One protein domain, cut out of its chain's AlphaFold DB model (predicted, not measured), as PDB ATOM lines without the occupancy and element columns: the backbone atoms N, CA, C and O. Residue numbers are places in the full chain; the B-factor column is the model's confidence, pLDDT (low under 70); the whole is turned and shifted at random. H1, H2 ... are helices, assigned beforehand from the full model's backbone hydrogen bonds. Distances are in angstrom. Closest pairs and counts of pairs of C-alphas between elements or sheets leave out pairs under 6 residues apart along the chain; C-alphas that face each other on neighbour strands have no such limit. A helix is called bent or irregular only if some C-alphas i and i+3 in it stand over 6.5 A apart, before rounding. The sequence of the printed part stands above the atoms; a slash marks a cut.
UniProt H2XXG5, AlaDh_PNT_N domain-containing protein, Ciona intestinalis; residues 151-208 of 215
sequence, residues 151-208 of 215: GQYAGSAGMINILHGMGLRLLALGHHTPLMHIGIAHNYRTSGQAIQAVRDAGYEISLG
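AT A GLANCE: This is residues 151 to 208 of the 215 residues of the protein "AlaDh_PNT_N domain-containing protein" of Ciona intestinalis (UniProt H2XXG5). Starting from residue 151, you meet a long helix, H1, and the last helix, H3, runs the same way as H1 at a tilt of 43 degrees; the very short H2 sits between them and touches both. Residues 173 to 177 turn back from the far end of H1 to H2, and residues 182 to 190 lead on from H2 to the first residue of H3, Ser 191. The printed part has 58 residues with three named helices, in the order H1, H2, H3, and no named strand; the class is all helix. The whole is compact, with a radius of gyration of the C-alphas of 11.3 A, and it spans 33 by 22 by 17 A along its three main axes.

HOW THE PARTS SIT: Begin with H1, residues 151 to 172, the longest helix by residues, and go along it to residues 163 to 171. With these residues alone H1 touches H2, residues 178 to 181: there are 12 pairs of C-alphas within 8 A. The closest C-alphas of the two are those of Gly 167 and Met 180, 4.1 A apart, and the centres of H1 and H2 are 10.8 A apart. Now go on to H3, residues 191 to 206, which H2 touches as well, with 7 pairs of C-alphas within 8 A. Here the closest C-alphas are those of Pro 178 and Ala 201, 4.9 A apart, and the centres of H2 and H3 are 9.4 A apart. Compare H1 with H3 next: they are close but not clearly touching, with 2 pairs of C-alphas within 8 A. Their closest C-alphas are those of Ile 160 and Val 198, 7.6 A apart, and their centres are 12.7 A apart. The lines of H1 and H3 stand at a steep tilt of 43 degrees, and the two run the same way. On the backbone, each O of residue i and N of residue i+4 inside H1 and H3 are within hydrogen-bond range. H2 has four residues and is too short for such a pair; its one pair of O of residue i and N of residue i+3 is within range.

IN THESE COORDINATES: Find C-alpha 151, of Gly 151, at (30.648, 27.905, 56.290); from there H1 runs through 22 residues to C-alpha 172, of Ala 172, at (9.011, 39.234, 37.313), 30.9 A from first to last C-alpha. On the way x and z fall while y rises. After the five residues 173 to 177, H2 begins at Pro 178 and ends at His 181, 5.9 A from first to last C-alpha. Residues 185 to 187, in the link after it, are a short helical run without a name. H3 begins at C-alpha 191, of Ser 191, at (33.403, 26.190, 41.636) and ends after 16 residues at C-alpha 206, of Ser 206, at (30.262, 46.778, 33.536), a length of 22.3 A. No helix is bent or irregular.

THE WHOLE: The two C-alphas farthest apart are those of Gly 151 and Gly 174, 34.4 A; the first and last printed C-alphas, of Gly 151 and Gly 208, are 33.3 A apart. The printed part has no cut. The link from H1 to H2, with 5 residues between them, is tight, and the link from H2 to H3, with 9 residues between them, is short; no link is long. The full chain has 215 residues, of which the printed part begins at residue 151 and ends at residue 208. The mean pLDDT of the printed part is 95.5, and no printed residue is under 70 in this model.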
ATOM      1  N   GLY A 151      31.114  26.512  56.291       87.50
ATOM      2  CA  GLY A 151      30.648  27.905  56.290       87.50
ATOM      3  C   GLY A 151      31.044  28.703  55.044       87.50
ATOM      4  O   GLY A 151      30.196  29.356  54.445       87.50
ATOM      5  N   GLN A 152      32.295  28.587  54.591       89.12
ATOM      6  CA  GLN A 152      32.775  29.298  53.399       89.12
ATOM      7  C   GLN A 152      31.996  28.914  52.129       89.12
ATOM      8  O   GLN A 152      31.556  29.779  51.366       89.12
ATOM      9  N   TYR A 153      31.797  27.613  51.906       91.62
ATOM     10  CA  TYR A 153      31.050  27.116  50.752       91.62
ATOM     11  C   TYR A 153      29.555  27.417  50.870       91.62
ATOM     12  O   TYR A 153      28.929  27.743  49.865       91.62
ATOM     13  N   ALA A 154      28.997  27.373  52.084       92.81
ATOM     14  CA  ALA A 154      27.617  27.773  52.339       92.81
ATOM     15  C   ALA A 154      27.387  29.254  51.995       92.81
ATOM     16  O   ALA A 154      26.426  29.566  51.298       92.81
ATOM     17  N   GLY A 155      28.296  30.150  52.397       95.31
ATOM     18  CA  GLY A 155      28.236  31.569  52.036       95.31
ATOM     19  C   GLY A 155      28.349  31.796  50.527       95.31
ATOM     20  O   GLY A 155      27.555  32.536  49.953       95.31
ATOM     21  N   SER A 156      29.271  31.091  49.865       95.38
ATOM     22  CA  SER A 156      29.450  31.182  48.408       95.38
ATOM     23  C   SER A 156      28.204  30.713  47.645       95.38
ATOM     24  O   SER A 156      27.723  31.405  46.751       95.38
ATOM     25  N   ALA A 157      27.640  29.560  48.023       95.44
ATOM     26  CA  ALA A 157      26.406  29.044  47.435       95.44
ATOM     27  C   ALA A 157      25.202  29.957  47.730       95.44
ATOM     28  O   ALA A 157      24.374  30.180  46.849       95.44
ATOM     29  N   GLY A 158      25.125  30.520  48.939       96.94
ATOM     30  CA  GLY A 158      24.099  31.487  49.330       96.94
ATOM     31  C   GLY A 158      24.143  32.758  48.484       96.94
ATOM     32  O   GLY A 158      23.117  33.156  47.942       96.94
ATOM     33  N   MET A 159      25.329  33.340  48.288       97.62
ATOM     34  CA  MET A 159      25.530  34.496  47.408       97.62
ATOM     35  C   MET A 159      25.050  34.206  45.980       97.62
ATOM     36  O   MET A 159      24.273  34.980  45.429       97.62
ATOM     37  N   ILE A 160      25.459  33.077  45.394       97.94
ATOM     38  CA  ILE A 160      25.029  32.675  44.043       97.94
ATOM     39  C   ILE A 160      23.502  32.544  43.969       97.94
ATOM     40  O   ILE A 160      22.885  33.041  43.030       97.94
ATOM     41  N   ASN A 161      22.879  31.918  44.971       97.50
ATOM     42  CA  ASN A 161      21.425  31.761  45.021       97.50
ATOM     43  C   ASN A 161      20.695  33.103  45.166       97.50
ATOM     44  O   ASN A 161      19.626  33.265  44.583       97.50
ATOM     45  N   ILE A 162      21.261  34.062  45.906       98.19
ATOM     46  CA  ILE A 162      20.715  35.421  46.009       98.19
ATOM     47  C   ILE A 162      20.777  36.117  44.649       98.19
ATOM     48  O   ILE A 162      19.765  36.656  44.217       98.19
ATOM     49  N   LEU A 163      21.915  36.062  43.949       97.81
ATOM     50  CA  LEU A 163      22.051  36.662  42.617       97.81
ATOM     51  C   LEU A 163      21.066  36.046  41.613       97.81
ATOM     52  O   LEU A 163      20.373  36.774  40.905       97.81
ATOM     53  N   HIS A 164      20.936  34.717  41.614       97.75
ATOM     54  CA  HIS A 164      19.930  34.007  40.824       97.75
ATOM     55  C   HIS A 164      18.500  34.468  41.165       97.75
ATOM     56  O   HIS A 164      17.722  34.823  40.281       97.75
ATOM     57  N   GLY A 165      18.161  34.515  42.459       97.88
ATOM     58  CA  GLY A 165      16.851  34.961  42.934       97.88
ATOM     59  C   GLY A 165      16.552  36.421  42.587       97.88
ATOM     60  O   GLY A 165      15.417  36.744  42.241       97.88
ATOM     61  N   MET A 166      17.560  37.295  42.609       96.81
ATOM     62  CA  MET A 166      17.447  38.671  42.124       96.81
ATOM     63  C   MET A 166      17.150  38.715  40.627       96.81
ATOM     64  O   MET A 166      16.260  39.459  40.229       96.81
ATOM     65  N   GLY A 167      17.823  37.894  39.815       96.25
ATOM     66  CA  GLY A 167      17.521  37.761  38.389       96.25
ATOM     67  C   GLY A 167      16.056  37.393  38.141       96.25
ATOM     68  O   GLY A 167      15.365  38.090  37.401       96.25
ATOM     69  N   LEU A 168      15.547  36.363  38.829       97.50
ATOM     70  CA  LEU A 168      14.139  35.951  38.731       97.50
ATOM     71  C   LEU A 168      13.167  37.038  39.210       97.50
ATOM     72  O   LEU A 168      12.135  37.272  38.582       97.50
ATOM     73  N   ARG A 169      13.491  37.719  40.315       96.75
ATOM     74  CA  ARG A 169      12.667  38.809  40.852       96.75
ATOM     75  C   ARG A 169      12.588  39.980  39.877       96.75
ATOM     76  O   ARG A 169      11.502  40.497  39.651       96.75
ATOM     77  N   LEU A 170      13.720  40.406  39.327       95.69
ATOM     78  CA  LEU A 170      13.785  41.527  38.391       95.69
ATOM     79  C   LEU A 170      13.059  41.193  37.087       95.69
ATOM     80  O   LEU A 170      12.300  42.029  36.603       95.69
ATOM     81  N   LEU A 171      13.172  39.952  36.603       95.38
ATOM     82  CA  LEU A 171      12.376  39.469  35.475       95.38
ATOM     83  C   LEU A 171      10.872  39.574  35.744       95.38
ATOM     84  O   LEU A 171      10.133  40.080  34.905       95.38
ATOM     85  N   ALA A 172      10.419  39.141  36.924       96.44
ATOM     86  CA  ALA A 172       9.011  39.234  37.313       96.44
ATOM     87  C   ALA A 172       8.507  40.687  37.416       96.44
ATOM     88  O   ALA A 172       7.316  40.934  37.248       96.44
ATOM     89  N   LEU A 173       9.406  41.644  37.663       95.69
ATOM     90  CA  LEU A 173       9.124  43.082  37.648       95.69
ATOM     91  C   LEU A 173       9.228  43.709  36.243       95.69
ATOM     92  O   LEU A 173       9.023  44.909  36.102       95.69
ATOM     93  N   GLY A 174       9.523  42.917  35.208       95.19
ATOM     94  CA  GLY A 174       9.622  43.375  33.819       95.19
ATOM     95  C   GLY A 174      11.026  43.802  33.380       95.19
ATOM     96  O   GLY A 174      11.171  44.392  32.312       95.19
ATOM     97  N   HIS A 175      12.067  43.504  34.162       94.38
ATOM     98  CA  HIS A 175      13.449  43.870  33.848       94.38
ATOM     99  C   HIS A 175      14.266  42.671  33.361       94.38
ATOM    100  O   HIS A 175      14.460  41.691  34.080       94.38
ATOM    101  N   HIS A 176      14.841  42.787  32.164       92.25
ATOM    102  CA  HIS A 176      15.874  41.870  31.692       92.25
ATOM    103  C   HIS A 176      17.232  42.295  32.268       92.25
ATOM    104  O   HIS A 176      17.680  43.411  32.014       92.25
ATOM    105  N   THR A 177      17.901  41.424  33.029       95.56
ATOM    106  CA  THR A 177      19.201  41.738  33.655       95.56
ATOM    107  C   THR A 177      20.210  40.604  33.484       95.56
ATOM    108  O   THR A 177      19.797  39.443  33.429       95.56
ATOM    109  N   PRO A 178      21.526  40.895  33.491       96.31
ATOM    110  CA  PRO A 178      22.566  39.861  33.439       96.31
ATOM    111  C   PRO A 178      22.451  38.793  34.538       96.31
ATOM    112  O   PRO A 178      22.848  37.643  34.356       96.31
ATOM    113  N   LEU A 179      21.851  39.143  35.684       96.56
ATOM    114  CA  LEU A 179      21.653  38.230  36.813       96.56
ATOM    115  C   LEU A 179      20.752  37.033  36.474       96.56
ATOM    116  O   LEU A 179      20.864  35.991  37.116       96.56
ATOM    117  N   MET A 180      19.890  37.142  35.456       94.56
ATOM    118  CA  MET A 180      19.030  36.036  35.014       94.56
ATOM    119  C   MET A 180      19.816  34.843  34.462       94.56
ATOM    120  O   MET A 180      19.313  33.721  34.463       94.56
ATOM    121  N   HIS A 181      21.044  35.073  33.995       94.50
ATOM    122  CA  HIS A 181      21.905  34.029  33.443       94.50
ATOM    123  C   HIS A 181      22.677  33.262  34.524       94.50
ATOM    124  O   HIS A 181      23.241  32.202  34.252       94.50
ATOM    125  N   ILE A 182      22.663  33.747  35.768       97.56
ATOM    126  CA  ILE A 182      23.227  33.022  36.904       97.56
ATOM    127  C   ILE A 182      22.239  31.920  37.290       97.56
ATOM    128  O   ILE A 182      21.145  32.190  37.774       97.56
ATOM    129  N   GLY A 183      22.631  30.662  37.102       96.31
ATOM    130  CA  GLY A 183      21.907  29.505  37.625       96.31
ATOM    131  C   GLY A 183      22.039  29.360  39.146       96.31
ATOM    132  O   GLY A 183      22.986  29.855  39.758       96.31
ATOM    133  N   ILE A 184      21.105  28.626  39.754       95.50
ATOM    134  CA  ILE A 184      21.164  28.253  41.174       95.50
ATOM    135  C   ILE A 184      22.422  27.417  41.474       95.50
ATOM    136  O   ILE A 184      22.872  26.627  40.643       95.50
ATOM    137  N   ALA A 185      23.000  27.562  42.670       94.81
ATOM    138  CA  ALA A 185      24.341  27.061  42.985       94.81
ATOM    139  C   ALA A 185      24.539  25.555  42.732       94.81
ATOM    140  O   ALA A 185      25.622  25.137  42.327       94.81
ATOM    141  N   HIS A 186      23.505  24.734  42.935       90.75
ATOM    142  CA  HIS A 186      23.593  23.284  42.746       90.75
ATOM    143  C   HIS A 186      23.637  22.841  41.272       90.75
ATOM    144  O   HIS A 186      23.912  21.669  41.006       90.75
ATOM    145  N   ASN A 187      23.394  23.754  40.322       92.62
ATOM    146  CA  ASN A 187      23.498  23.472  38.888       92.62
ATOM    147  C   ASN A 187      24.952  23.451  38.402       92.62
ATOM    148  O   ASN A 187      25.253  22.826  37.384       92.62
ATOM    149  N   TYR A 188      25.868  24.100  39.123       94.00
ATOM    150  CA  TYR A 188      27.281  24.112  38.762       94.00
ATOM    151  C   TYR A 188      27.972  22.835  39.234       94.00
ATOM    152  O   TYR A 188      27.880  22.444  40.398       94.00
ATOM    153  N   ARG A 189      28.718  22.187  38.332       90.75
ATOM    154  CA  ARG A 189      29.493  20.981  38.665       90.75
ATOM    155  C   ARG A 189      30.767  21.312  39.429       90.75
ATOM    156  O   ARG A 189      31.251  20.491  40.201       90.75
ATOM    157  N   THR A 190      31.331  22.492  39.185       92.75
ATOM    158  CA  THR A 190      32.579  22.948  39.803       92.75
ATOM    159  C   THR A 190      32.459  24.398  40.253       92.75
ATOM    160  O   THR A 190      31.682  25.174  39.694       92.75
ATOM    161  N   SER A 191      33.281  24.788  41.228       93.00
ATOM    162  CA  SER A 191      33.403  26.190  41.636       93.00
ATOM    163  C   SER A 191      33.855  27.088  40.483       93.00
ATOM    164  O   SER A 191      33.394  28.217  40.393       93.00
ATOM    165  N   GLY A 192      34.692  26.586  39.567       96.38
ATOM    166  CA  GLY A 192      35.129  27.328  38.383       96.38
ATOM    167  C   GLY A 192      33.968  27.758  37.484       96.38
ATOM    168  O   GLY A 192      33.910  28.915  37.082       96.38
ATOM    169  N   GLN A 193      33.003  26.865  37.240       96.75
ATOM    170  CA  GLN A 193      31.796  27.192  36.469       96.75
ATOM    171  C   GLN A 193      30.937  28.251  37.168       96.75
ATOM    172  O   GLN A 193      30.488  29.196  36.528       96.75
ATOM    173  N   ALA A 194      30.749  28.118  38.483       96.62
ATOM    174  CA  ALA A 194      29.996  29.092  39.268       96.62
ATOM    175  C   ALA A 194      30.666  30.477  39.267       96.62
ATOM    176  O   ALA A 194      30.001  31.494  39.089       96.62
ATOM    177  N   ILE A 195      31.993  30.518  39.427       97.19
ATOM    178  CA  ILE A 195      32.785  31.752  39.372       97.19
ATOM    179  C   ILE A 195      32.666  32.397  37.992       97.19
ATOM    180  O   ILE A 195      32.496  33.611  37.914       97.19
ATOM    181  N   GLN A 196      32.745  31.607  36.920       97.94
ATOM    182  CA  GLN A 196      32.632  32.131  35.563       97.94
ATOM    183  C   GLN A 196      31.258  32.761  35.320       97.94
ATOM    184  O   GLN A 196      31.204  33.896  34.870       97.94
ATOM    185  N   ALA A 197      30.169  32.105  35.732       97.75
ATOM    186  CA  ALA A 197      28.821  32.657  35.584       97.75
ATOM    187  C   ALA A 197      28.645  34.009  36.304       97.75
ATOM    188  O   ALA A 197      28.054  34.939  35.760       97.75
ATOM    189  N   VAL A 198      29.198  34.145  37.515       97.56
ATOM    190  CA  VAL A 198      29.179  35.423  38.249       97.56
ATOM    191  C   VAL A 198      30.053  36.478  37.558       97.56
ATOM    192  O   VAL A 198      29.663  37.642  37.495       97.56
ATOM    193  N   ARG A 199      31.217  36.091  37.018       98.00
ATOM    194  CA  ARG A 199      32.092  36.997  36.254       98.00
ATOM    195  C   ARG A 199      31.429  37.497  34.979       98.00
ATOM    196  O   ARG A 199      31.522  38.687  34.712       98.00
ATOM    197  N   ASP A 200      30.761  36.623  34.236       97.81
ATOM    198  CA  ASP A 200      30.077  36.977  32.993       97.81
ATOM    199  C   ASP A 200      28.965  37.996  33.268       97.81
ATOM    200  O   ASP A 200      28.923  39.048  32.631       97.81
ATOM    201  N   ALA A 201      28.144  37.760  34.298       96.81
ATOM    202  CA  ALA A 201      27.129  38.720  34.725       96.81
ATOM    203  C   ALA A 201      27.745  40.063  35.160       96.81
ATOM    204  O   ALA A 201      27.262  41.124  34.769       96.81
ATOM    205  N   GLY A 202      28.835  40.034  35.935       96.50
ATOM    206  CA  GLY A 202      29.561  41.242  36.337       96.50
ATOM    207  C   GLY A 202      30.156  42.011  35.153       96.50
ATOM    208  O   GLY A 202      30.116  43.241  35.131       96.50
ATOM    209  N   TYR A 203      30.659  41.301  34.143       97.38
ATOM    210  CA  TYR A 203      31.175  41.898  32.917       97.38
ATOM    211  C   TYR A 203      30.064  42.590  32.121       97.38
ATOM    212  O   TYR A 203      30.214  43.749  31.749       97.38
ATOM    213  N   GLU A 204      28.913  41.946  31.932       96.12
ATOM    214  CA  GLU A 204      27.766  42.579  31.271       96.12
ATOM    215  C   GLU A 204      27.274  43.833  32.003       96.12
ATOM    216  O   GLU A 204      26.996  44.849  31.364       96.12
ATOM    217  N   ILE A 205      27.226  43.792  33.338       95.25
ATOM    218  CA  ILE A 205      26.911  44.964  34.165       95.25
ATOM    219  C   ILE A 205      27.917  46.092  33.896       95.25
ATOM    220  O   ILE A 205      27.513  47.233  33.693       95.25
ATOM    221  N   SER A 206      29.216  45.781  33.819       95.31
ATOM    222  CA  SER A 206      30.262  46.778  33.536       95.31
ATOM    223  C   SER A 206      30.157  47.418  32.144       95.31
ATOM    224  O   SER A 206      30.627  48.535  31.948       95.31
ATOM    225  N   LEU A 207      29.504  46.743  31.193       95.62
ATOM    226  CA  LEU A 207      29.197  47.266  29.859       95.62
ATOM    227  C   LEU A 207      27.894  48.088  29.815       95.62
ATOM    228  O   LEU A 207      27.438  48.433  28.726       95.62
ATOM    229  N   GLY A 208      27.267  48.365  30.963       92.69
ATOM    230  CA  GLY A 208      26.019  49.128  31.045       92.69
ATOM    231  C   GLY A 208      24.777  48.338  30.627       92.69
ATOM    232  O   GLY A 208      23.790  48.929  30.213       92.69
TER     233      GLY A 208